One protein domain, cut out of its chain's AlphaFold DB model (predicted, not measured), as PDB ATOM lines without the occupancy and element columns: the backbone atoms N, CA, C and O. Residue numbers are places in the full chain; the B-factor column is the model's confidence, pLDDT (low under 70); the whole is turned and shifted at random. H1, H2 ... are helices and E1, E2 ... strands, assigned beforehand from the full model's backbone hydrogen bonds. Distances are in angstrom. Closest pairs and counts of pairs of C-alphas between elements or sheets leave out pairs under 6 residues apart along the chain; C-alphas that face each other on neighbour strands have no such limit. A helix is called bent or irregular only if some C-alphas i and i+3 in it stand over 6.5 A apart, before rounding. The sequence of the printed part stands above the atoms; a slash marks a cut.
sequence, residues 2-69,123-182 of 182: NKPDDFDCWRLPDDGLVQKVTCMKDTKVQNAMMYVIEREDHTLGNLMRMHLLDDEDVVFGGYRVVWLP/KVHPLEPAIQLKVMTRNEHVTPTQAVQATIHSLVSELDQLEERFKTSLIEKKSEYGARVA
ATOM      1  N   ASN A   2     -25.201  23.502  19.135       88.62
ATOM      2  CA  ASN A   2     -26.386  23.633  18.263       88.62
ATOM      3  C   ASN A   2     -26.394  24.992  17.535       88.62
ATOM      4  O   ASN A   2     -27.302  25.796  17.731       88.62
ATOM      5  N   LYS A   3     -25.320  25.304  16.803       85.69
ATOM      6  CA  LYS A   3     -25.231  26.515  15.977       85.69
ATOM      7  C   LYS A   3     -25.344  26.064  14.515       85.69
ATOM      8  O   LYS A   3     -24.616  25.136  14.169       85.69
ATOM      9  N   PRO A   4     -26.237  26.659  13.705       83.69
ATOM     10  CA  PRO A   4     -26.245  26.405  12.268       83.69
ATOM     11  C   PRO A   4     -24.946  26.911  11.636       83.69
ATOM     12  O   PRO A   4     -24.237  27.735  12.227       83.69
ATOM     13  N   ASP A   5     -24.629  26.424  10.445       87.69
ATOM     14  CA  ASP A   5     -23.416  26.850   9.765       87.69
ATOM     15  C   ASP A   5     -23.552  28.290   9.247       87.69
ATOM     16  O   ASP A   5     -24.623  28.749   8.857       87.69
ATOM     17  N   ASP A   6     -22.443  29.034   9.222       85.69
ATOM     18  CA  ASP A   6     -22.468  30.461   8.869       85.69
ATOM     19  C   ASP A   6     -22.855  30.714   7.399       85.69
ATOM     20  O   ASP A   6     -23.317  31.801   7.061       85.69
ATOM     21  N   PHE A   7     -22.690  29.730   6.509       87.44
ATOM     22  CA  PHE A   7     -23.078  29.845   5.099       87.44
ATOM     23  C   PHE A   7     -24.571  29.595   4.856       87.44
ATOM     24  O   PHE A   7     -25.061  29.890   3.762       87.44
ATOM     25  N   ASP A   8     -25.311  29.107   5.857       84.44
ATOM     26  CA  ASP A   8     -26.738  28.833   5.706       84.44
ATOM     27  C   ASP A   8     -27.582  30.095   5.484       84.44
ATOM     28  O   ASP A   8     -28.731  30.026   5.051       84.44
ATOM     29  N   CYS A   9     -27.020  31.274   5.741       82.88
ATOM     30  CA  CYS A   9     -27.765  32.512   5.594       82.88
ATOM     31  C   CYS A   9     -27.946  32.987   4.146       82.88
ATOM     32  O   CYS A   9     -28.879  33.740   3.885       82.88
ATOM     33  N   TRP A  10     -27.112  32.532   3.205       86.69
ATOM     34  CA  TRP A  10     -27.161  32.961   1.797       86.69
ATOM     35  C   TRP A  10     -27.094  31.799   0.795       86.69
ATOM     36  O   TRP A  10     -27.629  31.899  -0.311       86.69
ATOM     37  N   ARG A  11     -26.464  30.674   1.151       89.25
ATOM     38  CA  ARG A  11     -26.322  29.511   0.261       89.25
ATOM     39  C   ARG A  11     -27.572  28.651   0.314       89.25
ATOM     40  O   ARG A  11     -27.916  28.210   1.394       89.25
ATOM     41  N   LEU A  12     -28.214  28.338  -0.808       88.94
ATOM     42  CA  LEU A  12     -29.290  27.335  -0.835       88.94
ATOM     43  C   LEU A  12     -28.746  25.908  -0.627       88.94
ATOM     44  O   LEU A  12     -27.629  25.636  -1.063       88.94
ATOM     45  N   PRO A  13     -29.508  24.995   0.004       86.25
ATOM     46  CA  PRO A  13     -29.092  23.602   0.136       86.25
ATOM     47  C   PRO A  13     -28.999  22.921  -1.238       86.25
ATOM     48  O   PRO A  13     -29.850  23.138  -2.104       86.25
ATOM     49  N   ASP A  14     -27.990  22.067  -1.420       85.38
ATOM     50  CA  ASP A  14     -27.693  21.405  -2.703       85.38
ATOM     51  C   ASP A  14     -28.730  20.331  -3.087       85.38
ATOM     52  O   ASP A  14     -28.791  19.902  -4.237       85.38
ATOM     53  N   ASP A  15     -29.591  19.931  -2.146       83.88
ATOM     54  CA  ASP A  15     -30.603  18.889  -2.346       83.88
ATOM     55  C   ASP A  15     -31.697  19.289  -3.361       83.88
ATOM     56  O   ASP A  15     -32.517  18.464  -3.763       83.88
ATOM     57  N   GLY A  16     -31.755  20.567  -3.757       79.62
ATOM     58  CA  GLY A  16     -32.676  21.073  -4.780       79.62
ATOM     59  C   GLY A  16     -34.152  21.114  -4.367       79.62
ATOM     60  O   GLY A  16     -34.996  21.524  -5.163       79.62
ATOM     61  N   LEU A  17     -34.484  20.730  -3.128       81.44
ATOM     62  CA  LEU A  17     -35.851  20.796  -2.599       81.44
ATOM     63  C   LEU A  17     -36.341  22.236  -2.390       81.44
ATOM     64  O   LEU A  17     -37.544  22.486  -2.444       81.44
ATOM     65  N   VAL A  18     -35.426  23.171  -2.129       82.94
ATOM     66  CA  VAL A  18     -35.745  24.568  -1.810       82.94
ATOM     67  C   VAL A  18     -35.439  25.447  -3.018       82.94
ATOM     68  O   VAL A  18     -34.288  25.579  -3.432       82.94
ATOM     69  N   GLN A  19     -36.475  26.065  -3.584       88.88
ATOM     70  CA  GLN A  19     -36.324  27.035  -4.668       88.88
ATOM     71  C   GLN A  19     -36.015  28.425  -4.114       88.88
ATOM     72  O   GLN A  19     -36.529  28.811  -3.067       88.88
ATOM     73  N   LYS A  20     -35.218  29.209  -4.852       90.62
ATOM     74  CA  LYS A  20     -34.863  30.577  -4.446       90.62
ATOM     75  C   LYS A  20     -36.086  31.479  -4.291       90.62
ATOM     76  O   LYS A  20     -36.133  32.282  -3.367       90.62
ATOM     77  N   VAL A  21     -37.043  31.365  -5.211       92.12
ATOM     78  CA  VAL A  21     -38.248  32.196  -5.251       92.12
ATOM     79  C   VAL A  21     -39.463  31.296  -5.375       92.12
ATOM     80  O   VAL A  21     -39.575  30.528  -6.327       92.12
ATOM     81  N   THR A  22     -40.394  31.432  -4.436       91.94
ATOM     82  CA  THR A  22     -41.713  30.799  -4.495       91.94
ATOM     83  C   THR A  22     -42.778  31.871  -4.697       91.94
ATOM     84  O   THR A  22     -42.853  32.831  -3.930       91.94
ATOM     85  N   CYS A  23     -43.621  31.706  -5.716       91.38
ATOM     86  CA  CYS A  23     -44.668  32.666  -6.068       91.38
ATOM     87  C   CYS A  23     -46.046  32.137  -5.656       91.38
ATOM     88  O   CYS A  23     -46.455  31.058  -6.077       91.38
ATOM     89  N   MET A  24     -46.797  32.922  -4.886       91.81
ATOM     90  CA  MET A  24     -48.172  32.626  -4.484       91.81
ATOM     91  C   MET A  24     -49.094  33.775  -4.896       91.81
ATOM     92  O   MET A  24     -48.853  34.934  -4.558       91.81
ATOM     93  N   LYS A  25     -50.165  33.465  -5.630       91.44
ATOM     94  CA  LYS A  25     -51.209  34.444  -5.968       91.44
ATOM     95  C   LYS A  25     -52.100  34.674  -4.747       91.44
ATOM     96  O   LYS A  25     -52.490  33.710  -4.091       91.44
ATOM     97  N   ASP A  26     -52.415  35.930  -4.437       88.69
ATOM     98  CA  ASP A  26     -53.331  36.248  -3.335       88.69
ATOM     99  C   ASP A  26     -54.783  36.058  -3.804       88.69
ATOM    100  O   ASP A  26     -55.157  36.490  -4.893       88.69
ATOM    101  N   THR A  27     -55.610  35.405  -2.990       91.56
ATOM    102  CA  THR A  27     -57.048  35.241  -3.264       91.56
ATOM    103  C   THR A  27     -57.877  36.396  -2.714       91.56
ATOM    104  O   THR A  27     -59.030  36.564  -3.105       91.56
ATOM    105  N   LYS A  28     -57.317  37.200  -1.801       89.81
ATOM    106  CA  LYS A  28     -58.040  38.285  -1.121       89.81
ATOM    107  C   LYS A  28     -58.050  39.585  -1.915       89.81
ATOM    108  O   LYS A  28     -58.969  40.382  -1.756       89.81
ATOM    109  N   VAL A  29     -57.013  39.822  -2.715       90.44
ATOM    110  CA  VAL A  29     -56.806  41.070  -3.456       90.44
ATOM    111  C   VAL A  29     -56.514  40.727  -4.910       90.44
ATOM    112  O   VAL A  29     -55.699  39.850  -5.188       90.44
ATOM    113  N   GLN A  30     -57.191  41.405  -5.834       89.62
ATOM    114  CA  GLN A  30     -56.956  41.245  -7.269       89.62
ATOM    115  C   GLN A  30     -55.569  41.777  -7.647       89.62
ATOM    116  O   GLN A  30     -55.064  42.698  -7.010       89.62
ATOM    117  N   ASN A  31     -54.953  41.192  -8.678       90.81
ATOM    118  CA  ASN A  31     -53.644  41.607  -9.204       90.81
ATOM    119  C   ASN A  31     -52.527  41.682  -8.145       90.81
ATOM    120  O   ASN A  31     -51.564  42.436  -8.279       90.81
ATOM    121  N   ALA A  32     -52.648  40.873  -7.090       93.81
ATOM    122  CA  ALA A  32     -51.677  40.789  -6.015       93.81
ATOM    123  C   ALA A  32     -50.909  39.465  -6.074       93.81
ATOM    124  O   ALA A  32     -51.491  38.380  -6.193       93.81
ATOM    125  N   MET A  33     -49.586  39.548  -5.943       94.81
ATOM    126  CA  MET A  33     -48.707  38.386  -5.840       94.81
ATOM    127  C   MET A  33     -47.799  38.513  -4.619       94.81
ATOM    128  O   MET A  33     -47.327  39.596  -4.268       94.81
ATOM    129  N   MET A  34     -47.592  37.385  -3.948       93.44
ATOM    130  CA  MET A  34     -46.663  37.233  -2.843       93.44
ATOM    131  C   MET A  34     -45.487  36.379  -3.303       93.44
ATOM    132  O   MET A  34     -45.667  35.239  -3.727       93.44
ATOM    133  N   TYR A  35     -44.290  36.933  -3.187       94.25
ATOM    134  CA  TYR A  35     -43.030  36.254  -3.432       94.25
ATOM    135  C   TYR A  35     -42.379  35.938  -2.093       94.25
ATOM    136  O   TYR A  35     -42.246  36.812  -1.235       94.25
ATOM    137  N   VAL A  36     -41.979  34.687  -1.918       92.06
ATOM    138  CA  VAL A  36     -41.138  34.246  -0.808       92.06
ATOM    139  C   VAL A  36     -39.765  34.006  -1.400       92.06
ATOM    140  O   VAL A  36     -39.611  33.118  -2.240       92.06
ATOM    141  N   ILE A  37     -38.808  34.849  -1.027       92.88
ATOM    142  CA  ILE A  37     -37.427  34.734  -1.476       92.88
ATOM    143  C   ILE A  37     -36.619  34.180  -0.310       92.88
ATOM    144  O   ILE A  37     -36.542  34.788   0.759       92.88
ATOM    145  N   GLU A  38     -36.064  32.999  -0.531       90.50
ATOM    146  CA  GLU A  38     -35.307  32.245   0.459       90.50
ATOM    147  C   GLU A  38     -33.864  32.743   0.524       90.50
ATOM    148  O   GLU A  38     -33.247  33.064  -0.495       90.50
ATOM    149  N   ARG A  39     -33.295  32.745   1.728       89.62
ATOM    150  CA  ARG A  39     -31.902  33.116   2.027       89.62
ATOM    151  C   ARG A  39     -31.528  34.491   1.490       89.62
ATOM    152  O   ARG A  39     -30.518  34.654   0.814       89.62
ATOM    153  N   GLU A  40     -32.409  35.449   1.741       92.69
ATOM    154  CA  GLU A  40     -32.228  36.869   1.453       92.69
ATOM    155  C   GLU A  40     -32.641  37.685   2.673       92.69
ATOM    156  O   GLU A  40     -33.377  37.216   3.548       92.69
ATOM    157  N   ASP A  41     -32.166  38.920   2.723       92.44
ATOM    158  CA  ASP A  41     -32.341  39.810   3.858       92.44
ATOM    159  C   ASP A  41     -32.877  41.189   3.428       92.44
ATOM    160  O   ASP A  41     -33.423  41.395   2.336       92.44
ATOM    161  N   HIS A  42     -32.756  42.159   4.335       92.50
ATOM    162  CA  HIS A  42     -33.159  43.538   4.089       92.50
ATOM    163  C   HIS A  42     -32.397  44.200   2.936       92.50
ATOM    164  O   HIS A  42     -32.914  45.167   2.380       92.50
ATOM    165  N   THR A  43     -31.217  43.700   2.562       93.44
ATOM    166  CA  THR A  43     -30.402  44.277   1.490       93.44
ATOM    167  C   THR A  43     -31.163  44.221   0.170       93.44
ATOM    168  O   THR A  43     -31.426  45.258  -0.439       93.44
ATOM    169  N   LEU A  44     -31.622  43.029  -0.220       94.38
ATOM    170  CA  LEU A  44     -32.425  42.851  -1.428       94.38
ATOM    171  C   LEU A  44     -33.841  43.409  -1.249       94.38
ATOM    172  O   LEU A  44     -34.356  44.110  -2.120       94.38
ATOM    173  N   GLY A  45     -34.471  43.133  -0.103       94.19
ATOM    174  CA  GLY A  45     -35.854  43.537   0.146       94.19
ATOM    175  C   GLY A  45     -36.055  45.054   0.094       94.19
ATOM    176  O   GLY A  45     -37.027  45.530  -0.496       94.19
ATOM    177  N   ASN A  46     -35.128  45.826   0.672       95.00
ATOM    178  CA  ASN A  46     -35.219  47.282   0.670       95.00
ATOM    179  C   ASN A  46     -34.996  47.871  -0.724       95.00
ATOM    180  O   ASN A  46     -35.754  48.753  -1.115       95.00
ATOM    181  N   LEU A  47     -34.015  47.361  -1.476       94.94
ATOM    182  CA  LEU A  47     -33.774  47.782  -2.859       94.94
ATOM    183  C   LEU A  47     -35.010  47.541  -3.724       94.94
ATOM    184  O   LEU A  47     -35.555  48.484  -4.288       94.94
ATOM    185  N   MET A  48     -35.530  46.312  -3.745       96.19
ATOM    186  CA  MET A  48     -36.721  45.987  -4.536       96.19
ATOM    187  C   MET A  48     -37.923  46.852  -4.155       96.19
ATOM    188  O   MET A  48     -38.669  47.285  -5.025       96.19
ATOM    189  N   ARG A  49     -38.116  47.125  -2.858       96.00
ATOM    190  CA  ARG A  49     -39.218  47.970  -2.391       96.00
ATOM    191  C   ARG A  49     -39.115  49.402  -2.903       96.00
ATOM    192  O   ARG A  49     -40.152  49.958  -3.237       96.00
ATOM    193  N   MET A  50     -37.925  50.001  -2.894       95.62
ATOM    194  CA  MET A  50     -37.752  51.384  -3.348       95.62
ATOM    195  C   MET A  50     -38.124  51.504  -4.827       95.62
ATOM    196  O   MET A  50     -39.042  52.247  -5.144       95.62
ATOM    197  N   HIS A  51     -37.551  50.659  -5.685       95.50
ATOM    198  CA  HIS A  51     -37.833  50.704  -7.123       95.50
ATOM    199  C   HIS A  51     -39.268  50.316  -7.487       95.50
ATOM    200  O   HIS A  51     -39.860  50.922  -8.369       95.50
ATOM    201  N   LEU A  52     -39.876  49.351  -6.786       96.06
ATOM    202  CA  LEU A  52     -41.287  49.016  -7.014       96.06
ATOM    203  C   LEU A  52     -42.235  50.172  -6.678       96.06
ATOM    204  O   LEU A  52     -43.354  50.183  -7.172       96.06
ATOM    205  N   LEU A  53     -41.845  51.085  -5.784       94.88
ATOM    206  CA  LEU A  53     -42.650  52.257  -5.436       94.88
ATOM    207  C   LEU A  53     -42.403  53.444  -6.375       94.88
ATOM    208  O   LEU A  53     -43.195  54.386  -6.342       94.88
ATOM    209  N   ASP A  54     -41.352  53.394  -7.194       94.75
ATOM    210  CA  ASP A  54     -41.086  54.397  -8.228       94.75
ATOM    211  C   ASP A  54     -41.995  54.193  -9.458       94.75
ATOM    212  O   ASP A  54     -42.316  55.156 -10.156       94.75
ATOM    213  N   ASP A  55     -42.470  52.964  -9.696       93.25
ATOM    214  CA  ASP A  55     -43.392  52.627 -10.786       93.25
ATOM    215  C   ASP A  55     -44.841  53.068 -10.484       93.25
ATOM    216  O   ASP A  55     -45.476  52.595  -9.539       93.25
ATOM    217  N   GLU A  56     -45.437  53.901 -11.347       92.69
ATOM    218  CA  GLU A  56     -46.816  54.404 -11.169       92.69
ATOM    219  C   GLU A  56     -47.902  53.310 -11.272       92.69
ATOM    220  O   GLU A  56     -48.994  53.433 -10.702       92.69
ATOM    221  N   ASP A  57     -47.612  52.227 -12.000       93.25
ATOM    222  CA  ASP A  57     -48.514  51.082 -12.174       93.25
ATOM    223  C   ASP A  57     -48.618  50.207 -10.913       93.25
ATOM    224  O   ASP A  57     -49.565  49.416 -10.771       93.25
ATOM    225  N   VAL A  58     -47.673  50.341  -9.978       95.12
ATOM    226  CA  VAL A  58     -47.638  49.597  -8.719       95.12
ATOM    227  C   VAL A  58     -48.355  50.399  -7.635       95.12
ATOM    228  O   VAL A  58     -48.037  51.541  -7.329       95.12
ATOM    229  N   VAL A  59     -49.361  49.786  -7.010       93.88
ATOM    230  CA  VAL A  59     -50.120  50.404  -5.907       93.88
ATOM    231  C   VAL A  59     -49.461  50.113  -4.568       93.88
ATOM    232  O   VAL A  59     -49.483  50.935  -3.653       93.88
ATOM    233  N   PHE A  60     -48.919  48.907  -4.427       95.19
ATOM    234  CA  PHE A  60     -48.328  48.454  -3.183       95.19
ATOM    235  C   PHE A  60     -47.093  47.614  -3.469       95.19
ATOM    236  O   PHE A  60     -47.199  46.528  -4.037       95.19
ATOM    237  N   GLY A  61     -45.942  48.102  -3.015       95.44
ATOM    238  CA  GLY A  61     -44.694  47.359  -2.926       95.44
ATOM    239  C   GLY A  61     -44.230  47.342  -1.475       95.44
ATOM    240  O   GLY A  61     -43.874  48.376  -0.905       95.44
ATOM    241  N   GLY A  62     -44.262  46.175  -0.839       95.69
ATOM    242  CA  GLY A  62     -43.851  46.037   0.553       95.69
ATOM    243  C   GLY A  62     -43.198  44.695   0.811       95.69
ATOM    244  O   GLY A  62     -43.665  43.671   0.316       95.69
ATOM    245  N   TYR A  63     -42.143  44.693   1.620       95.38
ATOM    246  CA  TYR A  63     -41.499  43.465   2.065       95.38
ATOM    247  C   TYR A  63     -41.489  43.373   3.588       95.38
ATOM    248  O   TYR A  63     -41.536  44.380   4.297       95.38
ATOM    249  N   ARG A  64     -41.412  42.144   4.086       91.12
ATOM    250  CA  ARG A  64     -41.124  41.850   5.487       91.12
ATOM    251  C   ARG A  64     -40.119  40.715   5.562       91.12
ATOM    252  O   ARG A  64     -40.236  39.744   4.815       91.12
ATOM    253  N   VAL A  65     -39.171  40.819   6.484       87.75
ATOM    254  CA  VAL A  65     -38.392  39.656   6.911       87.75
ATOM    255  C   VAL A  65     -39.292  38.844   7.815       87.75
ATOM    256  O   VAL A  65     -39.899  39.387   8.744       87.75
ATOM    257  N   VAL A  66     -39.432  37.557   7.522       72.25
ATOM    258  CA  VAL A  66     -40.300  36.713   8.332       72.25
ATOM    259  C   VAL A  66     -39.542  36.214   9.544       72.25
ATOM    260  O   VAL A  66     -39.167  35.056   9.656       72.25
ATOM    261  N   TRP A  67     -39.359  37.113  10.496       56.72
ATOM    262  CA  TRP A  67     -39.048  36.711  11.849       56.72
ATOM    263  C   TRP A  67     -40.384  36.507  12.554       56.72
ATOM    264  O   TRP A  67     -41.017  37.472  12.986       56.72
ATOM    265  N   LEU A  68     -40.910  35.278  12.563       49.59
ATOM    266  CA  LEU A  68     -42.145  35.055  13.309       49.59
ATOM    267  C   LEU A  68     -41.856  35.356  14.789       49.59
ATOM    268  O   LEU A  68     -40.833  34.900  15.310       49.59
ATOM    269  N   PRO A  69     -42.730  36.103  15.484       44.59
ATOM    270  CA  PRO A  69     -42.644  36.169  16.926       44.59
ATOM    271  C   PRO A  69     -42.712  34.728  17.428       44.59
ATOM    272  O   PRO A  69     -43.605  33.970  17.036       44.59
ATOM    273  N   LYS A 123     -43.414  27.396   5.531       45.91
ATOM    274  CA  LYS A 123     -43.408  27.551   6.980       45.91
ATOM    275  C   LYS A 123     -42.117  28.268   7.318       45.91
ATOM    276  O   LYS A 123     -41.118  27.650   7.632       45.91
ATOM    277  N   VAL A 124     -42.173  29.579   7.199       53.34
ATOM    278  CA  VAL A 124     -41.084  30.501   7.480       53.34
ATOM    279  C   VAL A 124     -40.776  30.479   8.979       53.34
ATOM    280  O   VAL A 124     -41.559  30.960   9.803       53.34
ATOM    281  N   HIS A 125     -39.669  29.827   9.334       56.22
ATOM    282  CA  HIS A 125     -39.189  29.704  10.705       56.22
ATOM    283  C   HIS A 125     -38.279  30.901  11.058       56.22
ATOM    284  O   HIS A 125     -37.479  31.304  10.223       56.22
ATOM    285  N   PRO A 126     -38.309  31.456  12.288       61.19
ATOM    286  CA  PRO A 126     -37.543  32.664  12.646       61.19
ATOM    287  C   PRO A 126     -36.011  32.566  12.506       61.19
ATOM    288  O   PRO A 126     -35.326  33.584  12.547       61.19
ATOM    289  N   LEU A 127     -35.465  31.351  12.399       73.38
ATOM    290  CA  LEU A 127     -34.029  31.096  12.199       73.38
ATOM    291  C   LEU A 127     -33.649  30.903  10.724       73.38
ATOM    292  O   LEU A 127     -32.465  30.796  10.423       73.38
ATOM    293  N   GLU A 128     -34.627  30.849   9.823       75.44
ATOM    294  CA  GLU A 128     -34.389  30.716   8.391       75.44
ATOM    295  C   GLU A 128     -34.497  32.105   7.750       75.44
ATOM    296  O   GLU A 128     -35.530  32.770   7.880       75.44
ATOM    297  N   PRO A 129     -33.431  32.602   7.103       84.81
ATOM    298  CA  PRO A 129     -33.471  33.907   6.466       84.81
ATOM    299  C   PRO A 129     -34.372  33.826   5.241       84.81
ATOM    300  O   PRO A 129     -34.029  33.164   4.271       84.81
ATOM    301  N   ALA A 130     -35.525  34.483   5.285       89.00
ATOM    302  CA  ALA A 130     -36.436  34.585   4.153       89.00
ATOM    303  C   ALA A 130     -37.175  35.925   4.176       89.00
ATOM    304  O   ALA A 130     -37.611  36.415   5.231       89.00
ATOM    305  N   ILE A 131     -37.371  36.499   2.989       92.06
ATOM    306  CA  ILE A 131     -38.165  37.710   2.796       92.06
ATOM    307  C   ILE A 131     -39.472  37.389   2.087       92.06
ATOM    308  O   ILE A 131     -39.533  36.613   1.137       92.06
ATOM    309  N   GLN A 132     -40.539  38.029   2.550       92.56
ATOM    310  CA  GLN A 132     -41.836  38.020   1.892       92.56
ATOM    311  C   GLN A 132     -42.063  39.373   1.243       92.56
ATOM    312  O   GLN A 132     -42.266  40.362   1.944       92.56
ATOM    313  N   LEU A 133     -42.047  39.399  -0.084       94.81
ATOM    314  CA  LEU A 133     -42.350  40.563  -0.900       94.81
ATOM    315  C   LEU A 133     -43.788  40.448  -1.408       94.81
ATOM    316  O   LEU A 133     -44.160  39.464  -2.043       94.81
ATOM    317  N   LYS A 134     -44.609  41.455  -1.134       94.88
ATOM    318  CA  LYS A 134     -45.976  41.549  -1.635       94.88
ATOM    319  C   LYS A 134     -46.073  42.725  -2.596       94.88
ATOM    320  O   LYS A 134     -45.756  43.854  -2.225       94.88
ATOM    321  N   VAL A 135     -46.541  42.427  -3.803       96.00
ATOM    322  CA  VAL A 135     -46.698  43.391  -4.893       96.00
ATOM    323  C   VAL A 135     -48.154  43.411  -5.331       96.00
ATOM    324  O   VAL A 135     -48.771  42.354  -5.481       96.00
ATOM    325  N   MET A 136     -48.705  44.608  -5.514       95.12
ATOM    326  CA  MET A 136     -50.037  44.827  -6.075       95.12
ATOM    327  C   MET A 136     -49.951  45.863  -7.188       95.12
ATOM    328  O   MET A 136     -49.425  46.954  -6.963       95.12
ATOM    329  N   THR A 137     -50.502  45.541  -8.355       95.62
ATOM    330  CA  THR A 137     -50.595  46.464  -9.493       95.62
ATOM    331  C   THR A 137     -52.002  47.042  -9.623       95.62
ATOM    332  O   THR A 137     -52.987  46.438  -9.192       95.62
ATOM    333  N   ARG A 138     -52.103  48.253 -10.187       92.44
ATOM    334  CA  ARG A 138     -53.378  48.957 -10.396       92.44
ATOM    335  C   ARG A 138     -54.148  48.376 -11.575       92.44
ATOM    336  O   ARG A 138     -55.352  48.149 -11.486       92.44
ATOM    337  N   ASN A 139     -53.437  48.184 -12.681       87.44
ATOM    338  CA  ASN A 139     -54.005  47.882 -13.986       87.44
ATOM    339  C   ASN A 139     -53.931  46.377 -14.269       87.44
ATOM    340  O   ASN A 139     -52.960  45.722 -13.904       87.44
ATOM    341  N   GLU A 140     -54.930  45.829 -14.964       84.12
ATOM    342  CA  GLU A 140     -54.927  44.418 -15.394       84.12
ATOM    343  C   GLU A 140     -53.864  44.140 -16.471       84.12
ATOM    344  O   GLU A 140     -53.347  43.030 -16.574       84.12
ATOM    345  N   HIS A 141     -53.496  45.161 -17.249       86.25
ATOM    346  CA  HIS A 141     -52.514  45.039 -18.326       86.25
ATOM    347  C   HIS A 141     -51.093  44.741 -17.831       86.25
ATOM    348  O   HIS A 141     -50.322  44.120 -18.559       86.25
ATOM    349  N   VAL A 142     -50.749  45.156 -16.607       90.25
ATOM    350  CA  VAL A 142     -49.425  44.936 -16.013       90.25
ATOM    351  C   VAL A 142     -49.548  43.899 -14.908       90.25
ATOM    352  O   VAL A 142     -50.144  44.132 -13.853       90.25
ATOM    353  N   THR A 143     -48.957  42.728 -15.143       94.19
ATOM    354  CA  THR A 143     -48.924  41.674 -14.126       94.19
ATOM    355  C   THR A 143     -47.883  42.001 -13.047       94.19
ATOM    356  O   THR A 143     -46.831  42.558 -13.362       94.19
ATOM    357  N   PRO A 144     -48.103  41.612 -11.777       94.81
ATOM    358  CA  PRO A 144     -47.128  41.856 -10.710       94.81
ATOM    359  C   PRO A 144     -45.767  41.201 -10.994       94.81
ATOM    360  O   PRO A 144     -44.733  41.746 -10.625       94.81
ATOM    361  N   THR A 145     -45.750  40.078 -11.719       94.38
ATOM    362  CA  THR A 145     -44.506  39.435 -12.172       94.38
ATOM    363  C   THR A 145     -43.735  40.311 -13.144       94.38
ATOM    364  O   THR A 145     -42.519  40.423 -13.024       94.38
ATOM    365  N   GLN A 146     -44.432  40.947 -14.082       94.88
ATOM    366  CA  GLN A 146     -43.809  41.854 -15.035       94.88
ATOM    367  C   GLN A 146     -43.262  43.104 -14.343       94.88
ATOM    368  O   GLN A 146     -42.153  43.516 -14.665       94.88
ATOM    369  N   ALA A 147     -43.990  43.659 -13.369       95.06
ATOM    370  CA  ALA A 147     -43.505  44.787 -12.572       95.06
ATOM    371  C   ALA A 147     -42.190  44.435 -11.855       95.06
ATOM    372  O   ALA A 147     -41.193  45.129 -12.008       95.06
ATOM    373  N   VAL A 148     -42.133  43.281 -11.179       95.38
ATOM    374  CA  VAL A 148     -40.902  42.815 -10.519       95.38
ATOM    375  C   VAL A 148     -39.755  42.605 -11.513       95.38
ATOM    376  O   VAL A 148     -38.615  42.959 -11.216       95.38
ATOM    377  N   GLN A 149     -40.027  42.054 -12.698       95.56
ATOM    378  CA  GLN A 149     -39.008  41.903 -13.743       95.56
ATOM    379  C   GLN A 149     -38.484  43.261 -14.226       95.56
ATOM    380  O   GLN A 149     -37.273  43.440 -14.331       95.56
ATOM    381  N   ALA A 150     -39.371  44.227 -14.473       95.31
ATOM    382  CA  ALA A 150     -38.999  45.578 -14.882       95.31
ATOM    383  C   ALA A 150     -38.143  46.282 -13.816       95.31
ATOM    384  O   ALA A 150     -37.109  46.872 -14.142       95.31
ATOM    385  N   THR A 151     -38.505  46.133 -12.540       95.62
ATOM    386  CA  THR A 151     -37.714  46.626 -11.408       95.62
ATOM    387  C   THR A 151     -36.302  46.036 -11.398       95.62
ATOM    388  O   THR A 151     -35.331  46.778 -11.266       95.62
ATOM    389  N   ILE A 152     -36.157  44.716 -11.569       96.44
ATOM    390  CA  ILE A 152     -34.839  44.059 -11.592       96.44
ATOM    391  C   ILE A 152     -33.989  44.588 -12.752       96.44
ATOM    392  O   ILE A 152     -32.811  44.880 -12.563       96.44
ATOM    393  N   HIS A 153     -34.572  44.745 -13.942       96.88
ATOM    394  CA  HIS A 153     -33.849  45.289 -15.093       96.88
ATOM    395  C   HIS A 153     -33.401  46.741 -14.878       96.88
ATOM    396  O   HIS A 153     -32.287  47.092 -15.268       96.88
ATOM    397  N   SER A 154     -34.226  47.560 -14.222       96.31
ATOM    398  CA  SER A 154     -33.890  48.951 -13.891       96.31
ATOM    399  C   SER A 154     -32.747  49.018 -12.873       96.31
ATOM    400  O   SER A 154     -31.743  49.682 -13.116       96.31
ATOM    401  N   LEU A 155     -32.839  48.218 -11.806       96.56
ATOM    402  CA  LEU A 155     -31.801  48.068 -10.784       96.56
ATOM    403  C   LEU A 155     -30.438  47.684 -11.368       96.56
ATOM    404  O   LEU A 155     -29.420  48.278 -11.020       96.56
ATOM    405  N   VAL A 156     -30.408  46.690 -12.261       97.12
ATOM    406  CA  VAL A 156     -29.163  46.253 -12.906       97.12
ATOM    407  C   VAL A 156     -28.565  47.385 -13.740       97.12
ATOM    408  O   VAL A 156     -27.384  47.682 -13.595       97.12
ATOM    409  N   SER A 157     -29.381  48.085 -14.536       97.12
ATOM    410  CA  SER A 157     -28.895  49.206 -15.349       97.12
ATOM    411  C   SER A 157     -28.330  50.355 -14.507       97.12
ATOM    412  O   SER A 157     -27.346  50.984 -14.901       97.12
ATOM    413  N   GLU A 158     -28.920  50.638 -13.347       96.75
ATOM    414  CA  GLU A 158     -28.412  51.659 -12.430       96.75
ATOM    415  C   GLU A 158     -27.069  51.271 -11.805       96.75
ATOM    416  O   GLU A 158     -26.161  52.105 -11.719       96.75
ATOM    417  N   LEU A 159     -26.918  50.007 -11.403       97.00
ATOM    418  CA  LEU A 159     -25.659  49.493 -10.867       97.00
ATOM    419  C   LEU A 159     -24.545  49.503 -11.921       97.00
ATOM    420  O   LEU A 159     -23.431  49.924 -11.607       97.00
ATOM    421  N   ASP A 160     -24.856  49.138 -13.167       98.12
ATOM    422  CA  ASP A 160     -23.903  49.186 -14.281       98.12
ATOM    423  C   ASP A 160     -23.404  50.626 -14.519       98.12
ATOM    424  O   ASP A 160     -22.201  50.886 -14.614       98.12
ATOM    425  N   GLN A 161     -24.315  51.607 -14.520       97.50
ATOM    426  CA  GLN A 161     -23.953  53.022 -14.663       97.50
ATOM    427  C   GLN A 161     -23.099  53.533 -13.497       97.50
ATOM    428  O   GLN A 161     -22.194  54.352 -13.693       97.50
ATOM    429  N   LEU A 162     -23.390  53.087 -12.273       97.88
ATOM    430  CA  LEU A 162     -22.603  53.443 -11.097       97.88
ATOM    431  C   LEU A 162     -21.181  52.880 -11.199       97.88
ATOM    432  O   LEU A 162     -20.221  53.601 -10.918       97.88
ATOM    433  N   GLU A 163     -21.039  51.627 -11.632       97.69
ATOM    434  CA  GLU A 163     -19.747  50.971 -11.812       97.69
ATOM    435  C   GLU A 163     -18.865  51.730 -12.814       97.69
ATOM    436  O   GLU A 163     -17.700  52.023 -12.521       97.69
ATOM    437  N   GLU A 164     -19.414  52.105 -13.970       97.75
ATOM    438  CA  GLU A 164     -18.685  52.854 -14.998       97.75
ATOM    439  C   GLU A 164     -18.231  54.230 -14.498       97.75
ATOM    440  O   GLU A 164     -17.053  54.588 -14.613       97.75
ATOM    441  N   ARG A 165     -19.139  54.997 -13.881       98.00
ATOM    442  CA  ARG A 165     -18.826  56.330 -13.336       98.00
ATOM    443  C   ARG A 165     -17.763  56.253 -12.244       98.00
ATOM    444  O   ARG A 165     -16.855  57.090 -12.191       98.00
ATOM    445  N   PHE A 166     -17.854  55.243 -11.383       98.19
ATOM    446  CA  PHE A 166     -16.899  55.049 -10.303       98.19
ATOM    447  C   PHE A 166     -15.510  54.673 -10.833       98.19
ATOM    448  O   PHE A 166     -14.512  55.249 -10.396       98.19
ATOM    449  N   LYS A 167     -15.426  53.788 -11.836       97.44
ATOM    450  CA  LYS A 167     -14.155  53.424 -12.485       97.44
ATOM    451  C   LYS A 167     -13.453  54.633 -13.101       97.44
ATOM    452  O   LYS A 167     -12.262  54.823 -12.853       97.44
ATOM    453  N   THR A 168     -14.178  55.468 -13.844       96.69
ATOM    454  CA  THR A 168     -13.623  56.700 -14.431       96.69
ATOM    455  C   THR A 168     -13.075  57.630 -13.347       96.69
ATOM    456  O   THR A 168     -11.922  58.054 -13.420       96.69
ATOM    457  N   SER A 169     -13.846  57.838 -12.275       96.12
ATOM    458  CA  SER A 169     -13.447  58.683 -11.139       96.12
ATOM    459  C   SER A 169     -12.157  58.194 -10.459       96.12
ATOM    460  O   SER A 169     -11.308  58.992 -10.057       96.12
ATOM    461  N   LEU A 170     -11.971  56.873 -10.344       96.62
ATOM    462  CA  LEU A 170     -10.752  56.289  -9.775       96.62
ATOM    463  C   LEU A 170      -9.527  56.481 -10.675       96.62
ATOM    464  O   LEU A 170      -8.430  56.727 -10.168       96.62
ATOM    465  N   ILE A 171      -9.692  56.381 -11.996       95.94
ATOM    466  CA  ILE A 171      -8.601  56.580 -12.961       95.94
ATOM    467  C   ILE A 171      -8.101  58.027 -12.901       95.94
ATOM    468  O   ILE A 171      -6.893  58.257 -12.788       95.94
ATOM    469  N   GLU A 172      -9.023  58.991 -12.898       95.12
ATOM    470  CA  GLU A 172      -8.704  60.415 -12.778       95.12
ATOM    471  C   GLU A 172      -7.920  60.696 -11.490       95.12
ATOM    472  O   GLU A 172      -6.824  61.262 -11.535       95.12
ATOM    473  N   LYS A 173      -8.403  60.200 -10.343       94.25
ATOM    474  CA  LYS A 173      -7.732  60.393  -9.048       94.25
ATOM    475  C   LYS A 173      -6.371  59.712  -8.955       94.25
ATOM    476  O   LYS A 173      -5.457  60.260  -8.337       94.25
ATOM    477  N   LYS A 174      -6.196  58.552  -9.593       94.50
ATOM    478  CA  LYS A 174      -4.895  57.874  -9.669       94.50
ATOM    479  C   LYS A 174      -3.875  58.707 -10.446       94.50
ATOM    480  O   LYS A 174      -2.729  58.804 -10.010       94.50
ATOM    481  N   SER A 175      -4.284  59.311 -11.565       91.44
ATOM    482  CA  SER A 175      -3.410  60.184 -12.360       91.44
ATOM    483  C   SER A 175      -3.016  61.454 -11.598       91.44
ATOM    484  O   SER A 175      -1.844  61.824 -11.588       91.44
ATOM    485  N   GLU A 176      -3.963  62.053 -10.866       90.88
ATOM    486  CA  GLU A 176      -3.726  63.227 -10.023       90.88
ATOM    487  C   GLU A 176      -2.728  62.919  -8.895       90.88
ATOM    488  O   GLU A 176      -1.779  63.669  -8.685       90.88
ATOM    489  N   TYR A 177      -2.902  61.799  -8.182       85.94
ATOM    490  CA  TYR A 177      -1.979  61.400  -7.115       85.94
ATOM    491  C   TYR A 177      -0.591  61.044  -7.665       85.94
ATOM    492  O   TYR A 177       0.417  61.436  -7.085       85.94
ATOM    493  N   GLY A 178      -0.524  60.362  -8.813       78.62
ATOM    494  CA  GLY A 178       0.738  60.051  -9.488       78.62
ATOM    495  C   GLY A 178       1.525  61.300  -9.897       78.62
ATOM    496  O   GLY A 178       2.734  61.340  -9.706       78.62
ATOM    497  N   ALA A 179       0.842  62.342 -10.378       72.19
ATOM    498  CA  ALA A 179       1.461  63.620 -10.741       72.19
ATOM    499  C   ALA A 179       1.897  64.470  -9.532       72.19
ATOM    500  O   ALA A 179       2.718  65.364  -9.687       72.19
ATOM    501  N   ARG A 180       1.340  64.225  -8.338       68.81
ATOM    502  CA  ARG A 180       1.689  64.952  -7.100       68.81
ATOM    503  C   ARG A 180       2.852  64.322  -6.331       68.81
ATOM    504  O   ARG A 180       3.387  64.967  -5.435       68.81
ATOM    505  N   VAL A 181       3.186  63.066  -6.625       71.81
ATOM    506  CA  VAL A 181       4.248  62.297  -5.949       71.81
ATOM    507  C   VAL A 181       5.542  62.233  -6.779       71.81
ATOM    508  O   VAL A 181       6.591  61.918  -6.221       71.81
ATOM    509  N   ALA A 182       5.480  62.542  -8.078       53.81
ATOM    510  CA  ALA A 182       6.638  62.683  -8.970       53.81
ATOM    511  C   ALA A 182       7.180  64.121  -8.965       53.81
ATOM    512  O   ALA A 182       8.419  64.267  -9.064       53.81
TER     513      ALA A 182
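AT A GLANCE: This is residues 2 to 69 and 123 to 182 of the 182 residues of the protein "Hypothetical protein" of Haptolina ericina (UniProt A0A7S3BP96). A twisted sheet of four strands forms a wall with two helices over one face: H2 packs along it, and H3 sets its first turns, residues 144 to 148, across it before running out as a long arm. The short H1 lies off the sheet in the leading stretch, and residues 156 to 182 stick out free. The 128 printed residues hold three named helices and four named strands in the order H1, E1, E2, H2, E3, E4, H3; the antiparallel sheet runs E1, E2, E4, E3, and the class is mixed, helices and strands. The whole is loose, with a radius of gyration of the C-alphas of 19.8 A and spans of 69, 48 and 28 A.

HOW THE PARTS SIT: H1, residues 6 to 9, is not on the sheet. E1, residues 21 to 25, an edge strand, forms a hairpin with E2, residues 32 to 38; N 24 and O 34 are 2.8 A apart. H2, residues 42 to 54, is on the sheet at a height of 8.4 A, over E3, residues 58 to 65, and along it at 8 degrees on the local plane; their closest C-alphas, Arg 49 and Gly 61, are 5.5 A apart. E4, residues 130 to 137, is antiparallel to both neighbours: N 35 and O 133 are 2.8 A apart toward E2, N 134 and O 62 2.8 A toward E3. E2, H2 and E3 make a split strand-helix-strand unit, two strands running the same way with E4 between them, and its crossover is right-handed. H3, residues 144 to 181, is on the same face as H2, only just across the strands at 62 degrees to E3 on the local plane. H2, with residues 48 to 52 alone, touches residues 147 to 155 of H3, only just about perpendicular at 71 degrees; the closest C-alphas, His 51 and Thr 151, are 5.9 A apart. Every O i to N i+4 pair is within hydrogen-bond range in H2 and H3; H1 is too short for one.

IN THESE COORDINATES: H1 begins at C-alpha 6, (-22.468, 30.461, 8.869), and is only just irregular, with C-alphas 6 and 9 6.6 A apart. E1 measures 13.2 A, E2 19.6 A, H2 18.2 A, E3 20.7 A and E4 23.0 A. H3 measures 55.5 A, from C-alpha 144 at (-47.128, 41.856, -10.710) to C-alpha 181 at (4.248, 62.297, -5.949).

THE WHOLE: The two C-alphas farthest apart, Thr 27 and Ala 182, are 69.6 A apart. Residues 70 to 122 are not printed, and C-alphas 69 and 123 are 13.2 A apart across the cut. The link from H1 to E1 is long. Mean pLDDT of the printed part is 88.9; residues 67 to 69, 123 to 126, 180 and 182 are under 70.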